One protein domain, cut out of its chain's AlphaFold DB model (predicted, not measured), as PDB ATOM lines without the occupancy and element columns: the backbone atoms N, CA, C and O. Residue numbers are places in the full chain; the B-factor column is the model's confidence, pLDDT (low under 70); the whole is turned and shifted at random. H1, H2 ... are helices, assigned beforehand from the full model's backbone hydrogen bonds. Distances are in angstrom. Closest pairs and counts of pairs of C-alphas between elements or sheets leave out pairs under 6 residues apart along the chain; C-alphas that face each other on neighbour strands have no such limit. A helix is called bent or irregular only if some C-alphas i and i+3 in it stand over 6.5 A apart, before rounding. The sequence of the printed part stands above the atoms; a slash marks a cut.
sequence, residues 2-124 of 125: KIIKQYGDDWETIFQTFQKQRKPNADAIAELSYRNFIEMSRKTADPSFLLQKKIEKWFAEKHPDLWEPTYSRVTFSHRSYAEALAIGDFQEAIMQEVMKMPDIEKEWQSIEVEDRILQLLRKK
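This is residues 2 to 124 of the 125 residues of the protein "Kynurenine 3-monooxygenase" of Eudoraea sp (UniProt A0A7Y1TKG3). A loose, elongated body of helices is gathered about one helix, H5, and a thin arm sticks out far beyond it at one end: H1 folded back on H2a, residues 2 to 21. The bent helix H2 runs on from this arm into the body, where H2b and H5 start together and spread apart as a V; H3 crosses near the end of H5 on the open side of the V, H4 and H7 pack on H5, and little H6 sits at the end far from the arm. The printed part has 123 residues with seven named helices, H1 to H7 in order, and no named strand: its class is all helix. The radius of gyration of the C-alphas is 18.8 A, and the spans are 64 by 32 by 21 A.

H1, residues 2 to 7, begins at C-alpha 2 (15.535, 34.699, -44.096). H2, residues 11 to 43, was assigned by its hydrogen bonds as one helix but is bent: C-alphas 21 and 24 are 6.9 A apart. Its arms are H2a, residues 11 to 21, 15.1 A long, and H2b, residues 24 to 43, 26.9 A long; they stand at 37 degrees, only just a steep tilt. H3, residues 47 to 62, measures 22.7 A. H4 takes residues 70 to 75. H5, residues 81 to 98, is 25.4 A long and starts at C-alpha 81 (33.328, 36.136, -37.343). After H6, residues 104 to 107, comes H7, residues 111 to 122, 16.4 A long, ending at C-alpha 122 (37.643, 54.085, -23.602).

H5 is the hub, touching three helices. Its residues 81 to 85 touch residues 24 to 32 of H2b, the same way at a steep tilt of 41 degrees; the closest C-alphas, of Asn 25 and Tyr 81, are 5.1 A apart. H4 and H5 form a helical hairpin, with a shallow tilt of 23 degrees and C-alphas of Thr 70 and Gly 88 closest at 5.7 A. H7 touches residues 94 to 98 of H5, opposite ways at a steep tilt of 41 degrees, closest at the C-alphas of Ile 94 and Leu 120, 6.4 A. H3 is close to H5 but not clearly touching, only just about perpendicular at 70.2 degrees, with the C-alphas of Gln 52 and Met 95 closest at 6.8 A. H6 is close to H3 but not clearly touching; the closest C-alphas, of Leu 51 and Glu 105, are 7.1 A apart. H1 and H2a form a helical hairpin, closest at the C-alphas of Ile 3 and Ile 14, 6.3 A; both are apart from H5. Every O i to N i+4 pair is within hydrogen-bond range in H1, H2a, H2b, H3, H4, H5 and H7; H6 is too short for such a pair.

The two C-alphas farthest apart, of Asp 9 and Lys 106, are 63.7 A apart. The printed part has no cut and no long link. Mean pLDDT of the printed part is 91.9, and residue 124 alone is under 70.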
ATOM      1  N   LYS A   2      15.992  33.293 -44.017       79.56
ATOM      2  CA  LYS A   2      15.535  34.699 -44.096       79.56
ATOM      3  C   LYS A   2      15.598  35.274 -45.524       79.56
ATOM      4  O   LYS A   2      14.632  35.878 -45.954       79.56
ATOM      5  N   ILE A   3      16.682  35.008 -46.264       79.94
ATOM      6  CA  ILE A   3      16.885  35.513 -47.640       79.94
ATOM      7  C   ILE A   3      15.883  34.890 -48.625       79.94
ATOM      8  O   ILE A   3      15.236  35.612 -49.367       79.94
ATOM      9  N   ILE A   4      15.674  33.569 -48.572       85.31
ATOM     10  CA  ILE A   4      14.677  32.884 -49.420       85.31
ATOM     11  C   ILE A   4      13.264  33.430 -49.157       85.31
ATOM     12  O   ILE A   4      12.531  33.726 -50.090       85.31
ATOM     13  N   LYS A   5      12.895  33.660 -47.887       87.81
ATOM     14  CA  LYS A   5      11.603  34.285 -47.546       87.81
ATOM     15  C   LYS A   5      11.458  35.722 -48.069       87.81
ATOM     16  O   LYS A   5      10.332  36.173 -48.227       87.81
ATOM     17  N   GLN A   6      12.562  36.435 -48.284       88.06
ATOM     18  CA  GLN A   6      12.561  37.826 -48.743       88.06
ATOM     19  C   GLN A   6      12.427  37.946 -50.267       88.06
ATOM     20  O   GLN A   6      11.810  38.897 -50.731       88.06
ATOM     21  N   TYR A   7      12.993  37.005 -51.028       86.75
ATOM     22  CA  TYR A   7      13.081  37.095 -52.492       86.75
ATOM     23  C   TYR A   7      12.282  36.013 -53.245       86.75
ATOM     24  O   TYR A   7      12.235  36.040 -54.471       86.75
ATOM     25  N   GLY A   8      11.621  35.084 -52.545       88.69
ATOM     26  CA  GLY A   8      10.767  34.070 -53.171       88.69
ATOM     27  C   GLY A   8      11.562  33.111 -54.061       88.69
ATOM     28  O   GLY A   8      12.481  32.457 -53.572       88.69
ATOM     29  N   ASP A   9      11.211  33.053 -55.348       91.75
ATOM     30  CA  ASP A   9      11.837  32.182 -56.355       91.75
ATOM     31  C   ASP A   9      12.888  32.902 -57.224       91.75
ATOM     32  O   ASP A   9      13.384  32.331 -58.197       91.75
ATOM     33  N   ASP A  10      13.261  34.144 -56.890       91.88
ATOM     34  CA  ASP A  10      14.376  34.839 -57.546       91.88
ATOM     35  C   ASP A  10      15.720  34.281 -57.050       91.88
ATOM     36  O   ASP A  10      16.426  34.855 -56.213       91.88
ATOM     37  N   TRP A  11      16.049  33.091 -57.552       89.62
ATOM     38  CA  TRP A  11      17.242  32.347 -57.172       89.62
ATOM     39  C   TRP A  11      18.529  33.113 -57.471       89.62
ATOM     40  O   TRP A  11      19.469  33.037 -56.679       89.62
ATOM     41  N   GLU A  12      18.573  33.887 -58.556       91.56
ATOM     42  CA  GLU A  12      19.743  34.694 -58.900       91.56
ATOM     43  C   GLU A  12      20.020  35.743 -57.813       91.56
ATOM     44  O   GLU A  12      21.120  35.776 -57.244       91.56
ATOM     45  N   THR A  13      19.009  36.529 -57.433       89.62
ATOM     46  CA  THR A  13      19.139  37.525 -56.359       89.62
ATOM     47  C   THR A  13      19.418  36.873 -55.004       89.62
ATOM     48  O   THR A  13      20.225  37.393 -54.221       89.62
ATOM     49  N   ILE A  14      18.814  35.713 -54.718       88.69
ATOM     50  CA  ILE A  14      19.067  34.944 -53.490       88.69
ATOM     51  C   ILE A  14      20.537  34.538 -53.400       88.69
ATOM     52  O   ILE A  14      21.165  34.783 -52.365       88.69
ATOM     53  N   PHE A  15      21.101  33.951 -54.459       89.12
ATOM     54  CA  PHE A  15      22.496  33.510 -54.468       89.12
ATOM     55  C   PHE A  15      23.458  34.686 -54.346       89.12
ATOM     56  O   PHE A  15      24.347  34.657 -53.490       89.12
ATOM     57  N   GLN A  16      23.249  35.755 -55.121       89.12
ATOM     58  CA  GLN A  16      24.094  36.946 -55.047       89.12
ATOM     59  C   GLN A  16      24.054  37.585 -53.651       89.12
ATOM     60  O   GLN A  16      25.095  37.940 -53.091       89.12
ATOM     61  N   THR A  17      22.865  37.707 -53.055       85.25
ATOM     62  CA  THR A  17      22.693  38.291 -51.718       85.25
ATOM     63  C   THR A  17      23.315  37.408 -50.643       85.25
ATOM     64  O   THR A  17      24.026  37.906 -49.769       85.25
ATOM     65  N   PHE A  18      23.102  36.093 -50.716       86.69
ATOM     66  CA  PHE A  18      23.695  35.140 -49.783       86.69
ATOM     67  C   PHE A  18      25.223  35.174 -49.838       86.69
ATOM     68  O   PHE A  18      25.868  35.277 -48.793       86.69
ATOM     69  N   GLN A  19      25.803  35.156 -51.040       85.38
ATOM     70  CA  GLN A  19      27.249  35.232 -51.231       85.38
ATOM     71  C   GLN A  19      27.820  36.532 -50.654       85.38
ATOM     72  O   GLN A  19      28.791  36.489 -49.897       85.38
ATOM     73  N   LYS A  20      27.192  37.680 -50.946       85.25
ATOM     74  CA  LYS A  20      27.608  38.986 -50.407       85.25
ATOM     75  C   LYS A  20      27.556  39.022 -48.877       85.25
ATOM     76  O   LYS A  20      28.491  39.516 -48.257       85.25
ATOM     77  N   GLN A  21      26.509  38.468 -48.259       84.81
ATOM     78  CA  GLN A  21      26.377  38.439 -46.796       84.81
ATOM     79  C   GLN A  21      27.343  37.456 -46.119       84.81
ATOM     80  O   GLN A  21      27.781  37.691 -44.992       84.81
ATOM     81  N   ARG A  22      27.672  36.334 -46.773       87.81
ATOM     82  CA  ARG A  22      28.534  35.295 -46.191       87.81
ATOM     83  C   ARG A  22      30.021  35.561 -46.358       87.81
ATOM     84  O   ARG A  22      30.766  35.199 -45.450       87.81
ATOM     85  N   LYS A  23      30.436  36.191 -47.459       90.31
ATOM     86  CA  LYS A  23      31.851  36.412 -47.780       90.31
ATOM     87  C   LYS A  23      32.649  37.055 -46.631       90.31
ATOM     88  O   LYS A  23      33.639  36.447 -46.243       90.31
ATOM     89  N   PRO A  24      32.203  38.155 -45.986       91.06
ATOM     90  CA  PRO A  24      32.967  38.758 -44.889       91.06
ATOM     91  C   PRO A  24      33.233  37.796 -43.725       91.06
ATOM     92  O   PRO A  24      34.316  37.787 -43.156       91.06
ATOM     93  N   ASN A  25      32.256  36.951 -43.385       89.81
ATOM     94  CA  ASN A  25      32.410  35.973 -42.309       89.81
ATOM     95  C   ASN A  25      33.254  34.762 -42.719       89.81
ATOM     96  O   ASN A  25      33.927  34.193 -41.865       89.81
ATOM     97  N   ALA A  26      33.211  34.363 -43.993       90.62
ATOM     98  CA  ALA A  26      34.052  33.296 -44.529       90.62
ATOM     99  C   ALA A  26      35.529  33.721 -44.575       90.62
ATOM    100  O   ALA A  26      36.395  32.978 -44.120       90.62
ATOM    101  N   ASP A  27      35.796  34.941 -45.039       92.88
ATOM    102  CA  ASP A  27      37.141  35.515 -45.060       92.88
ATOM    103  C   ASP A  27      37.663  35.701 -43.620       92.88
ATOM    104  O   ASP A  27      38.790  35.320 -43.309       92.88
ATOM    105  N   ALA A  28      36.817  36.186 -42.702       94.06
ATOM    106  CA  ALA A  28      37.204  36.382 -41.306       94.06
ATOM    107  C   ALA A  28      37.555  35.076 -40.575       94.06
ATOM    108  O   ALA A  28      38.544  35.040 -39.847       94.06
ATOM    109  N   ILE A  29      36.790  33.988 -40.755       92.56
ATOM    110  CA  ILE A  29      37.126  32.708 -40.108       92.56
ATOM    111  C   ILE A  29      38.379  32.064 -40.705       92.56
ATOM    112  O   ILE A  29      39.141  31.432 -39.971       92.56
ATOM    113  N   ALA A  30      38.626  32.243 -42.005       94.25
ATOM    114  CA  ALA A  30      39.871  31.805 -42.627       94.25
ATOM    115  C   ALA A  30      41.075  32.531 -42.004       94.25
ATOM    116  O   ALA A  30      42.040  31.881 -41.600       94.25
ATOM    117  N   GLU A  31      40.977  33.850 -41.831       95.62
ATOM    118  CA  GLU A  31      42.018  34.659 -41.192       95.62
ATOM    119  C   GLU A  31      42.231  34.279 -39.718       95.62
ATOM    120  O   GLU A  31      43.360  34.045 -39.287       95.62
ATOM    121  N   LEU A  32      41.153  34.139 -38.939       93.94
ATOM    122  CA  LEU A  32      41.223  33.699 -37.540       93.94
ATOM    123  C   LEU A  32      41.903  32.327 -37.408       93.94
ATOM    124  O   LEU A  32      42.736  32.129 -36.522       93.94
ATOM    125  N   SER A  33      41.589  31.399 -38.315       93.94
ATOM    126  CA  SER A  33      42.199  30.065 -38.339       93.94
ATOM    127  C   SER A  33      43.688  30.133 -38.683       93.94
ATOM    128  O   SER A  33      44.505  29.479 -38.035       93.94
ATOM    129  N   TYR A  34      44.059  30.960 -39.665       93.50
ATOM    130  CA  TYR A  34      45.455  31.177 -40.041       93.50
ATOM    131  C   TYR A  34      46.273  31.761 -38.881       93.50
ATOM    132  O   TYR A  34      47.354  31.259 -38.565       93.50
ATOM    133  N   ARG A  35      45.740  32.771 -38.187       92.44
ATOM    134  CA  ARG A  35      46.396  33.371 -37.017       92.44
ATOM    135  C   ARG A  35      46.585  32.370 -35.889       92.44
ATOM    136  O   ARG A  35      47.679  32.302 -35.336       92.44
ATOM    137  N   ASN A  36      45.565  31.565 -35.588       90.19
ATOM    138  CA  ASN A  36      45.669  30.519 -34.573       90.19
ATOM    139  C   ASN A  36      46.757  29.488 -34.924       90.19
ATOM    140  O   ASN A  36      47.565  29.132 -34.067       90.19
ATOM    141  N   PHE A  37      46.860  29.087 -36.196       91.06
ATOM    142  CA  PHE A  37      47.940  28.218 -36.668       91.06
ATOM    143  C   PHE A  37      49.333  28.840 -36.466       91.06
ATOM    144  O   PHE A  37      50.243  28.173 -35.965       91.06
ATOM    145  N   ILE A  38      49.526  30.114 -36.826       88.31
ATOM    146  CA  ILE A  38      50.806  30.817 -36.632       88.31
ATOM    147  C   ILE A  38      51.148  30.956 -35.145       88.31
ATOM    148  O   ILE A  38      52.295  30.733 -34.754       88.31
ATOM    149  N   GLU A  39      50.161  31.298 -34.321       87.88
ATOM    150  CA  GLU A  39      50.306  31.414 -32.873       87.88
ATOM    151  C   GLU A  39      50.829  30.104 -32.273       87.88
ATOM    152  O   GLU A  39      51.896  30.091 -31.654       87.88
ATOM    153  N   MET A  40      50.144  28.990 -32.553       85.69
ATOM    154  CA  MET A  40      50.499  27.668 -32.035       85.69
ATOM    155  C   MET A  40      51.846  27.156 -32.555       85.69
ATOM    156  O   MET A  40      52.579  26.510 -31.807       85.69
ATOM    157  N   SER A  41      52.180  27.433 -33.819       84.31
ATOM    158  CA  SER A  41      53.377  26.881 -34.472       84.31
ATOM    159  C   SER A  41      54.666  27.658 -34.208       84.31
ATOM    160  O   SER A  41      55.741  27.067 -34.295       84.31
ATOM    161  N   ARG A  42      54.594  28.969 -33.938       74.75
ATOM    162  CA  ARG A  42      55.789  29.836 -33.897       74.75
ATOM    163  C   ARG A  42      55.943  30.662 -32.629       74.75
ATOM    164  O   ARG A  42      57.069  31.016 -32.300       74.75
ATOM    165  N   LYS A  43      54.849  31.004 -31.944       75.81
ATOM    166  CA  LYS A  43      54.877  32.004 -30.863       75.81
ATOM    167  C   LYS A  43      54.779  31.407 -29.462       75.81
ATOM    168  O   LYS A  43      55.120  32.071 -28.495       75.81
ATOM    169  N   THR A  44      54.387  30.144 -29.329       74.62
ATOM    170  CA  THR A  44      54.194  29.482 -28.024       74.62
ATOM    171  C   THR A  44      55.466  29.349 -27.179       74.62
ATOM    172  O   THR A  44      55.360  29.162 -25.970       74.62
ATOM    173  N   ALA A  45      56.651  29.486 -27.781       82.25
ATOM    174  CA  ALA A  45      57.936  29.517 -27.080       82.25
ATOM    175  C   ALA A  45      58.535  30.933 -26.930       82.25
ATOM    176  O   ALA A  45      59.604  31.071 -26.342       82.25
ATOM    177  N   ASP A  46      57.882  31.975 -27.459       91.12
ATOM    178  CA  ASP A  46      58.355  33.362 -27.388       91.12
ATOM    179  C   ASP A  46      57.984  33.987 -26.022       91.12
ATOM    180  O   ASP A  46      56.793  34.110 -25.709       91.12
ATOM    181  N   PRO A  47      58.966  34.405 -25.195       92.25
ATOM    182  CA  PRO A  47      58.704  35.007 -23.887       92.25
ATOM    183  C   PRO A  47      57.816  36.254 -23.935       92.25
ATOM    184  O   PRO A  47      56.975  36.429 -23.052       92.25
ATOM    185  N   SER A  48      57.957  37.094 -24.968       92.06
ATOM    186  CA  SER A  48      57.152  38.312 -25.123       92.06
ATOM    187  C   SER A  48      55.695  37.960 -25.398       92.06
ATOM    188  O   SER A  48      54.778  38.532 -24.807       92.06
ATOM    189  N   PHE A  49      55.470  36.966 -26.256       92.06
ATOM    190  CA  PHE A  49      54.135  36.454 -26.532       92.06
ATOM    191  C   PHE A  49      53.492  35.838 -25.278       92.06
ATOM    192  O   PHE A  49      52.331  36.110 -24.973       92.06
ATOM    193  N   LEU A  50      54.251  35.051 -24.508       94.25
ATOM    194  CA  LEU A  50      53.765  34.463 -23.258       94.25
ATOM    195  C   LEU A  50      53.406  35.529 -22.217       94.25
ATOM    196  O   LEU A  50      52.407  35.372 -21.513       94.25
ATOM    197  N   LEU A  51      54.188  36.607 -22.113       96.56
ATOM    198  CA  LEU A  51      53.871  37.736 -21.236       96.56
ATOM    199  C   LEU A  51      52.575  38.428 -21.664       96.56
ATOM    200  O   LEU A  51      51.693  38.619 -20.829       96.56
ATOM    201  N   GLN A  52      52.413  38.718 -22.957       96.81
ATOM    202  CA  GLN A  52      51.175  39.296 -23.478       96.81
ATOM    203  C   GLN A  52      49.962  38.424 -23.117       96.81
ATOM    204  O   GLN A  52      48.973  38.929 -22.587       96.81
ATOM    205  N   LYS A  53      50.044  37.098 -23.304       94.81
ATOM    206  CA  LYS A  53      48.957  36.176 -22.927       94.81
ATOM    207  C   LYS A  53      48.679  36.135 -21.427       94.81
ATOM    208  O   LYS A  53      47.523  35.970 -21.037       94.81
ATOM    209  N   LYS A  54      49.696  36.313 -20.578       96.50
ATOM    210  CA  LYS A  54      49.496  36.459 -19.126       96.50
ATOM    211  C   LYS A  54      48.723  37.733 -18.793       96.50
ATOM    212  O   LYS A  54      47.784  37.655 -18.004       96.50
ATOM    213  N   ILE A  55      49.069  38.857 -19.421       98.06
ATOM    214  CA  ILE A  55      48.375  40.140 -19.237       98.06
ATOM    215  C   ILE A  55      46.926  40.041 -19.713       98.06
ATOM    216  O   ILE A  55      46.019  40.371 -18.954       98.06
ATOM    217  N   GLU A  56      46.696  39.531 -20.929       97.12
ATOM    218  CA  GLU A  56      45.352  39.324 -21.484       97.12
ATOM    219  C   GLU A  56      44.486  38.480 -20.543       97.12
ATOM    220  O   GLU A  56      43.351  38.848 -20.248       97.12
ATOM    221  N   LYS A  57      45.030  37.360 -20.048       96.38
ATOM    222  CA  LYS A  57      44.319  36.464 -19.134       96.38
ATOM    223  C   LYS A  57      43.985  37.152 -17.811       96.38
ATOM    224  O   LYS A  57      42.835  37.113 -17.391       96.38
ATOM    225  N   TRP A  58      44.965  37.788 -17.174       97.81
ATOM    226  CA  TRP A  58      44.762  38.489 -15.905       97.81
ATOM    227  C   TRP A  58      43.738  39.619 -16.026       97.81
ATOM    228  O   TRP A  58      42.852  39.745 -15.181       97.81
ATOM    229  N   PHE A  59      43.809  40.401 -17.104       98.06
ATOM    230  CA  PHE A  59      42.852  41.473 -17.338       98.06
ATOM    231  C   PHE A  59      41.444  40.923 -17.610       98.06
ATOM    232  O   PHE A  59      40.481  41.438 -17.051       98.06
ATOM    233  N   ALA A  60      41.311  39.852 -18.400       96.25
ATOM    234  CA  ALA A  60      40.028  39.195 -18.669       96.25
ATOM    235  C   ALA A  60      39.388  38.583 -17.412       96.25
ATOM    236  O   ALA A  60      38.175  38.652 -17.248       96.25
ATOM    237  N   GLU A  61      40.190  38.008 -16.511       96.06
ATOM    238  CA  GLU A  61      39.709  37.480 -15.229       96.06
ATOM    239  C   GLU A  61      39.165  38.593 -14.323       96.06
ATOM    240  O   GLU A  61      38.177  38.385 -13.617       96.06
ATOM    241  N   LYS A  62      39.779  39.784 -14.359       96.88
ATOM    242  CA  LYS A  62      39.359  40.939 -13.556       96.88
ATOM    243  C   LYS A  62      38.211  41.737 -14.188       96.88
ATOM    244  O   LYS A  62      37.368  42.261 -13.465       96.88
ATOM    245  N   HIS A  63      38.163  41.803 -15.520       96.25
ATOM    246  CA  HIS A  63      37.199  42.579 -16.312       96.25
ATOM    247  C   HIS A  63      36.541  41.732 -17.417       96.25
ATOM    248  O   HIS A  63      36.691  42.042 -18.606       96.25
ATOM    249  N   PRO A  64      35.785  40.675 -17.065       93.12
ATOM    250  CA  PRO A  64      35.228  39.733 -18.043       93.12
ATOM    251  C   PRO A  64      34.282  40.393 -19.055       93.12
ATOM    252  O   PRO A  64      34.239  39.987 -20.216       93.12
ATOM    253  N   ASP A  65      33.581  41.457 -18.652       92.69
ATOM    254  CA  ASP A  65      32.659  42.199 -19.522       92.69
ATOM    255  C   ASP A  65      33.375  43.117 -20.527       92.69
ATOM    256  O   ASP A  65      32.792  43.517 -21.538       92.69
ATOM    257  N   LEU A  66      34.641  43.461 -20.265       94.06
ATOM    258  CA  LEU A  66      35.431  44.371 -21.102       94.06
ATOM    259  C   LEU A  66      36.420  43.628 -22.002       94.06
ATOM    260  O   LEU A  66      36.810  44.150 -23.049       94.06
ATOM    261  N   TRP A  67      36.825  42.417 -21.616       94.88
ATOM    262  CA  TRP A  67      37.838  41.653 -22.334       94.88
ATOM    263  C   TRP A  67      37.476  40.178 -22.462       94.88
ATOM    264  O   TRP A  67      38.046  39.300 -21.823       94.88
ATOM    265  N   GLU A  68      36.550  39.889 -23.369       92.94
ATOM    266  CA  GLU A  68      36.288  38.511 -23.775       92.94
ATOM    267  C   GLU A  68      37.349  38.046 -24.798       92.94
ATOM    268  O   GLU A  68      37.531  38.723 -25.821       92.94
ATOM    269  N   PRO A  69      38.024  36.900 -24.571       90.38
ATOM    270  CA  PRO A  69      39.003  36.345 -25.503       90.38
ATOM    271  C   PRO A  69      38.399  35.981 -26.864       90.38
ATOM    272  O   PRO A  69      37.304  35.419 -26.943       90.38
ATOM    273  N   THR A  70      39.159  36.179 -27.944       89.00
ATOM    274  CA  THR A  70      38.741  35.833 -29.318       89.00
ATOM    275  C   THR A  70      38.274  34.381 -29.453       89.00
ATOM    276  O   THR A  70      37.279  34.118 -30.123       89.00
ATOM    277  N   TYR A  71      38.931  33.432 -28.775       86.25
ATOM    278  CA  TYR A  71      38.525  32.021 -28.798       86.25
ATOM    279  C   TYR A  71      37.095  31.805 -28.277       86.25
ATOM    280  O   TYR A  71      36.336  31.040 -28.876       86.25
ATOM    281  N   SER A  72      36.703  32.522 -27.214       86.31
ATOM    282  CA  SER A  72      35.336  32.482 -26.677       86.31
ATOM    283  C   SER A  72      34.338  33.029 -27.695       86.31
ATOM    284  O   SER A  72      33.346  32.368 -28.011       86.31
ATOM    285  N   ARG A  73      34.663  34.178 -28.306       90.19
ATOM    286  CA  ARG A  73      33.828  34.817 -29.336       90.19
ATOM    287  C   ARG A  73      33.578  33.913 -30.542       90.19
ATOM    288  O   ARG A  73      32.499  33.960 -31.117       90.19
ATOM    289  N   VAL A  74      34.566  33.110 -30.933       88.56
ATOM    290  CA  VAL A  74      34.473  32.209 -32.092       88.56
ATOM    291  C   VAL A  74      33.746  30.909 -31.747       88.56
ATOM    292  O   VAL A  74      32.935  30.440 -32.540       88.56
ATOM    293  N   THR A  75      34.032  30.322 -30.584       86.44
ATOM    294  CA  THR A  75      33.592  28.955 -30.254       86.44
ATOM    295  C   THR A  75      32.224  28.921 -29.574       86.44
ATOM    296  O   THR A  75      31.444  28.000 -29.809       86.44
ATOM    297  N   PHE A  76      31.916  29.916 -28.739       87.56
ATOM    298  CA  PHE A  76      30.758  29.888 -27.836       87.56
ATOM    299  C   PHE A  76      29.727  30.993 -28.112       87.56
ATOM    300  O   PHE A  76      28.783  31.158 -27.342       87.56
ATOM    301  N   SER A  77      29.871  31.740 -29.213       86.88
ATOM    302  CA  SER A  77      28.958  32.823 -29.591       86.88
ATOM    303  C   SER A  77      28.335  32.618 -30.973       86.88
ATOM    304  O   SER A  77      28.899  31.970 -31.848       86.88
ATOM    305  N   HIS A  78      27.172  33.235 -31.193       86.56
ATOM    306  CA  HIS A  78      26.542  33.362 -32.515       86.56
ATOM    307  C   HIS A  78      26.842  34.706 -33.195       86.56
ATOM    308  O   HIS A  78      26.257  35.019 -34.236       86.56
ATOM    309  N   ARG A  79      27.722  35.520 -32.596       88.38
ATOM    310  CA  ARG A  79      28.219  36.761 -33.198       88.38
ATOM    311  C   ARG A  79      28.988  36.467 -34.485       88.38
ATOM    312  O   ARG A  79      29.430  35.350 -34.740       88.38
ATOM    313  N   SER A  80      29.101  37.482 -35.334       92.00
ATOM    314  CA  SER A  80      29.736  37.316 -36.640       92.00
ATOM    315  C   SER A  80      31.253  37.120 -36.495       92.00
ATOM    316  O   SER A  80      31.883  37.742 -35.641       92.00
ATOM    317  N   TYR A  81      31.868  36.293 -37.342       92.94
ATOM    318  CA  TYR A  81      33.328  36.136 -37.343       92.94
ATOM    319  C   TYR A  81      34.045  37.430 -37.726       92.94
ATOM    320  O   TYR A  81      35.123  37.700 -37.207       92.94
ATOM    321  N   ALA A  82      33.432  38.256 -38.578       93.44
ATOM    322  CA  ALA A  82      33.954  39.580 -38.902       93.44
ATOM    323  C   ALA A  82      34.033  40.486 -37.657       93.44
ATOM    324  O   ALA A  82      35.026  41.182 -37.463       93.44
ATOM    325  N   GLU A  83      33.025  40.437 -36.782       92.94
ATOM    326  CA  GLU A  83      33.043  41.139 -35.494       92.94
ATOM    327  C   GLU A  83      34.115  40.566 -34.558       92.94
ATOM    328  O   GLU A  83      34.878  41.329 -33.970       92.94
ATOM    329  N   ALA A  84      34.220  39.237 -34.448       94.06
ATOM    330  CA  ALA A  84      35.246  38.596 -33.625       94.06
ATOM    331  C   ALA A  84      36.667  38.990 -34.066       94.06
ATOM    332  O   ALA A  84      37.499  39.311 -33.219       94.06
ATOM    333  N   LEU A  85      36.922  39.026 -35.379       95.00
ATOM    334  CA  LEU A  85      38.187  39.478 -35.955       95.00
ATOM    335  C   LEU A  85      38.460  40.952 -35.623       95.00
ATOM    336  O   LEU A  85      39.523  41.267 -35.098       95.00
ATOM    337  N   ALA A  86      37.485  41.838 -35.841       94.88
ATOM    338  CA  ALA A  86      37.642  43.270 -35.585       94.88
ATOM    339  C   ALA A  86      37.864  43.606 -34.097       94.88
ATOM    340  O   ALA A  86      38.598  44.542 -33.769       94.88
ATOM    341  N   ILE A  87      37.226  42.866 -33.185       94.38
ATOM    342  CA  ILE A  87      37.466  43.009 -31.744       94.38
ATOM    343  C   ILE A  87      38.847  42.461 -31.377       94.38
ATOM    344  O   ILE A  87      39.569  43.124 -30.637       94.38
ATOM    345  N   GLY A  88      39.231  41.304 -31.921       94.56
ATOM    346  CA  GLY A  88      40.556  40.724 -31.710       94.56
ATOM    347  C   GLY A  88      41.682  41.652 -32.174       94.56
ATOM    348  O   GLY A  88      42.624  41.880 -31.425       94.56
ATOM    349  N   ASP A  89      41.550  42.263 -33.357       95.69
ATOM    350  CA  ASP A  89      42.495  43.267 -33.872       95.69
ATOM    351  C   ASP A  89      42.621  44.473 -32.935       95.69
ATOM    352  O   ASP A  89      43.705  45.016 -32.727       95.69
ATOM    353  N   PHE A  90      41.504  44.900 -32.348       96.06
ATOM    354  CA  PHE A  90      41.503  46.010 -31.408       96.06
ATOM    355  C   PHE A  90      42.186  45.655 -30.086       96.06
ATOM    356  O   PHE A  90      43.006  46.430 -29.600       96.06
ATOM    357  N   GLN A  91      41.874  44.489 -29.525       96.31
ATOM    358  CA  GLN A  91      42.521  43.974 -28.319       96.31
ATOM    359  C   GLN A  91      44.032  43.802 -28.528       96.31
ATOM    360  O   GLN A  91      44.822  44.231 -27.689       96.31
ATOM    361  N   GLU A  92      44.441  43.269 -29.680       96.06
ATOM    362  CA  GLU A  92      45.848  43.153 -30.063       96.06
ATOM    363  C   GLU A  92      46.525  44.528 -30.120       96.06
ATOM    364  O   GLU A  92      47.581  44.720 -29.524       96.06
ATOM    365  N   ALA A  93      45.903  45.523 -30.758       97.00
ATOM    366  CA  ALA A  93      46.453  46.878 -30.821       97.00
ATOM    367  C   ALA A  93      46.638  47.511 -29.428       97.00
ATOM    368  O   ALA A  93      47.627  48.204 -29.194       97.00
ATOM    369  N   ILE A  94      45.720  47.253 -28.490       97.56
ATOM    370  CA  ILE A  94      45.874  47.677 -27.091       97.56
ATOM    371  C   ILE A  94      47.082  46.988 -26.458       97.56
ATOM    372  O   ILE A  94      47.908  47.656 -25.837       97.56
ATOM    373  N   MET A  95      47.207  45.671 -26.628       97.31
ATOM    374  CA  MET A  95      48.326  44.915 -26.067       97.31
ATOM    375  C   MET A  95      49.671  45.374 -26.630       97.31
ATOM    376  O   MET A  95      50.619  45.516 -25.867       97.31
ATOM    377  N   GLN A  96      49.746  45.725 -27.915       97.19
ATOM    378  CA  GLN A  96      50.956  46.307 -28.504       97.19
ATOM    379  C   GLN A  96      51.373  47.628 -27.840       97.19
ATOM    380  O   GLN A  96      52.561  47.931 -27.776       97.19
ATOM    381  N   GLU A  97      50.431  48.417 -27.319       97.56
ATOM    382  CA  GLU A  97      50.740  49.632 -26.557       97.56
ATOM    383  C   GLU A  97      51.123  49.338 -25.101       97.56
ATOM    384  O   GLU A  97      52.006  49.995 -24.554       97.56
ATOM    385  N   VAL A  98      50.487  48.349 -24.475       97.94
ATOM    386  CA  VAL A  98      50.776  47.934 -23.091       97.94
ATOM    387  C   VAL A  98      52.147  47.269 -22.985       97.94
ATOM    388  O   VAL A  98      52.917  47.583 -22.084       97.94
ATOM    389  N   MET A  99      52.505  46.423 -23.949       97.56
ATOM    390  CA  MET A  99      53.802  45.739 -24.000       97.56
ATOM    391  C   MET A  99      54.995  46.696 -24.171       97.56
ATOM    392  O   MET A  99      56.134  46.292 -23.961       97.56
ATOM    393  N   LYS A 100      54.757  47.966 -24.526       97.50
ATOM    394  CA  LYS A 100      55.790  49.017 -24.598       97.50
ATOM    395  C   LYS A 100      56.011  49.742 -23.266       97.50
ATOM    396  O   LYS A 100      56.881  50.610 -23.195       97.50
ATOM    397  N   MET A 101      55.210  49.460 -22.237       97.44
ATOM    398  CA  MET A 101      55.350  50.115 -20.937       97.44
ATOM    399  C   MET A 101      56.691  49.745 -20.277       97.44
ATOM    400  O   MET A 101      57.132  48.598 -20.388       97.44
ATOM    401  N   PRO A 102      57.348  50.688 -19.576       95.94
ATOM    402  CA  PRO A 102      58.557  50.394 -18.813       95.94
ATOM    403  C   PRO A 102      58.312  49.300 -17.772       95.94
ATOM    404  O   PRO A 102      57.250  49.267 -17.156       95.94
ATOM    405  N   ASP A 103      59.297  48.417 -17.593       95.19
ATOM    406  CA  ASP A 103      59.265  47.318 -16.617       95.19
ATOM    407  C   ASP A 103      58.031  46.398 -16.715       95.19
ATOM    408  O   ASP A 103      57.704  45.701 -15.753       95.19
ATOM    409  N   ILE A 104      57.378  46.316 -17.886       97.19
ATOM    410  CA  ILE A 104      56.176  45.487 -18.077       97.19
ATOM    411  C   ILE A 104      56.410  44.026 -17.674       97.19
ATOM    412  O   ILE A 104      55.535  43.406 -17.091       97.19
ATOM    413  N   GLU A 105      57.607  43.477 -17.880       95.88
ATOM    414  CA  GLU A 105      57.942  42.105 -17.472       95.88
ATOM    415  C   GLU A 105      57.823  41.861 -15.957       95.88
ATOM    416  O   GLU A 105      57.567  40.733 -15.532       95.88
ATOM    417  N   LYS A 106      57.989  42.910 -15.142       95.94
ATOM    418  CA  LYS A 106      57.940  42.855 -13.673       95.94
ATOM    419  C   LYS A 106      56.606  43.356 -13.129       95.94
ATOM    420  O   LYS A 106      56.057  42.743 -12.222       95.94
ATOM    421  N   GLU A 107      56.069  44.415 -13.729       95.69
ATOM    422  CA  GLU A 107      54.920  45.172 -13.220       95.69
ATOM    423  C   GLU A 107      53.619  44.898 -13.994       95.69
ATOM    424  O   GLU A 107      52.664  45.669 -13.926       95.69
ATOM    425  N   TRP A 108      53.537  43.794 -14.744       97.38
ATOM    426  CA  TRP A 108      52.389  43.472 -15.603       97.38
ATOM    427  C   TRP A 108      51.032  43.329 -14.886       97.38
ATOM    428  O   TRP A 108      50.002  43.380 -15.552       97.38
ATOM    429  N   GLN A 109      51.012  43.149 -13.559       97.44
ATOM    430  CA  GLN A 109      49.787  43.077 -12.736       97.44
ATOM    431  C   GLN A 109      49.507  44.363 -11.946       97.44
ATOM    432  O   GLN A 109      48.658  44.368 -11.051       97.44
ATOM    433  N   SER A 110      50.256  45.430 -12.215       97.75
ATOM    434  CA  SER A 110      50.134  46.703 -11.508       97.75
ATOM    435  C   SER A 110      48.841  47.445 -11.865       97.75
ATOM    436  O   SER A 110      48.215  47.202 -12.905       97.75
ATOM    437  N   ILE A 111      48.443  48.377 -10.995       97.19
ATOM    438  CA  ILE A 111      47.275  49.235 -11.236       97.19
ATOM    439  C   ILE A 111      47.507  50.142 -12.448       97.19
ATOM    440  O   ILE A 111      46.588  50.407 -13.212       97.19
ATOM    441  N   GLU A 112      48.754  50.545 -12.688       97.50
ATOM    442  CA  GLU A 112      49.158  51.363 -13.825       97.50
ATOM    443  C   GLU A 112      48.909  50.642 -15.155       97.50
ATOM    444  O   GLU A 112      48.425  51.255 -16.113       97.50
ATOM    445  N   VAL A 113      49.211  49.341 -15.224       98.06
ATOM    446  CA  VAL A 113      48.948  48.513 -16.413       98.06
ATOM    447  C   VAL A 113      47.446  48.329 -16.626       98.06
ATOM    448  O   VAL A 113      46.960  48.490 -17.749       98.06
ATOM    449  N   GLU A 114      46.691  48.054 -15.563       98.19
ATOM    450  CA  GLU A 114      45.230  47.946 -15.628       98.19
ATOM    451  C   GLU A 114      44.576  49.237 -16.128       98.19
ATOM    452  O   GLU A 114      43.803  49.223 -17.092       98.19
ATOM    453  N   ASP A 115      44.924  50.367 -15.512       97.81
ATOM    454  CA  ASP A 115      44.407  51.682 -15.869       97.81
ATOM    455  C   ASP A 115      44.777  52.041 -17.304       97.81
ATOM    456  O   ASP A 115      43.963  52.624 -18.029       97.81
ATOM    457  N   ARG A 116      45.972  51.653 -17.765       97.56
ATOM    458  CA  ARG A 116      46.370  51.854 -19.157       97.56
ATOM    459  C   ARG A 116      45.459  51.095 -20.119       97.56
ATOM    460  O   ARG A 116      45.015  51.688 -21.107       97.56
ATOM    461  N   ILE A 117      45.150  49.829 -19.839       97.75
ATOM    462  CA  ILE A 117      44.227  49.032 -20.662       97.75
ATOM    463  C   ILE A 117      42.835  49.680 -20.666       97.75
ATOM    464  O   ILE A 117      42.265  49.911 -21.735       97.75
ATOM    465  N   LEU A 118      42.311  50.064 -19.496       97.56
ATOM    466  CA  LEU A 118      41.005  50.723 -19.363       97.56
ATOM    467  C   LEU A 118      40.936  52.056 -20.125       97.56
ATOM    468  O   LEU A 118      39.936  52.348 -20.785       97.56
ATOM    469  N   GLN A 119      41.997  52.863 -20.081       97.00
ATOM    470  CA  GLN A 119      42.088  54.109 -20.846       97.00
ATOM    471  C   GLN A 119      42.060  53.856 -22.356       97.00
ATOM    472  O   GLN A 119      41.378  54.575 -23.086       97.00
ATOM    473  N   LEU A 120      42.797  52.850 -22.835       96.25
ATOM    474  CA  LEU A 120      42.852  52.512 -24.257       96.25
ATOM    475  C   LEU A 120      41.514  51.955 -24.766       96.25
ATOM    476  O   LEU A 120      41.100  52.307 -25.869       96.25
ATOM    477  N   LEU A 121      40.798  51.183 -23.943       94.81
ATOM    478  CA  LEU A 121      39.441  50.718 -24.248       94.81
ATOM    479  C   LEU A 121      38.457  51.886 -24.420       94.81
ATOM    480  O   LEU A 121      37.664  51.889 -25.362       94.81
ATOM    481  N   ARG A 122      38.536  52.910 -23.558       92.00
ATOM    482  CA  ARG A 122      37.643  54.085 -23.602       92.00
ATOM    483  C   ARG A 122      37.851  54.975 -24.826       92.00
ATOM    484  O   ARG A 122      36.906  55.618 -25.252       92.00
ATOM    485  N   LYS A 123      39.047  55.012 -25.423       80.00
ATOM    486  CA  LYS A 123      39.334  55.864 -26.598       80.00
ATOM    487  C   LYS A 123      38.584  55.462 -27.878       80.00
ATOM    488  O   LYS A 123      38.649  56.201 -28.855       80.00
ATOM    489  N   LYS A 124      37.913  54.305 -27.897       64.00
ATOM    490  CA  LYS A 124      37.127  53.807 -29.040       64.00
ATOM    491  C   LYS A 124      35.602  53.879 -28.812       64.00
ATOM    492  O   LYS A 124      34.860  53.535 -29.729       64.00
TER     493      LYS A 124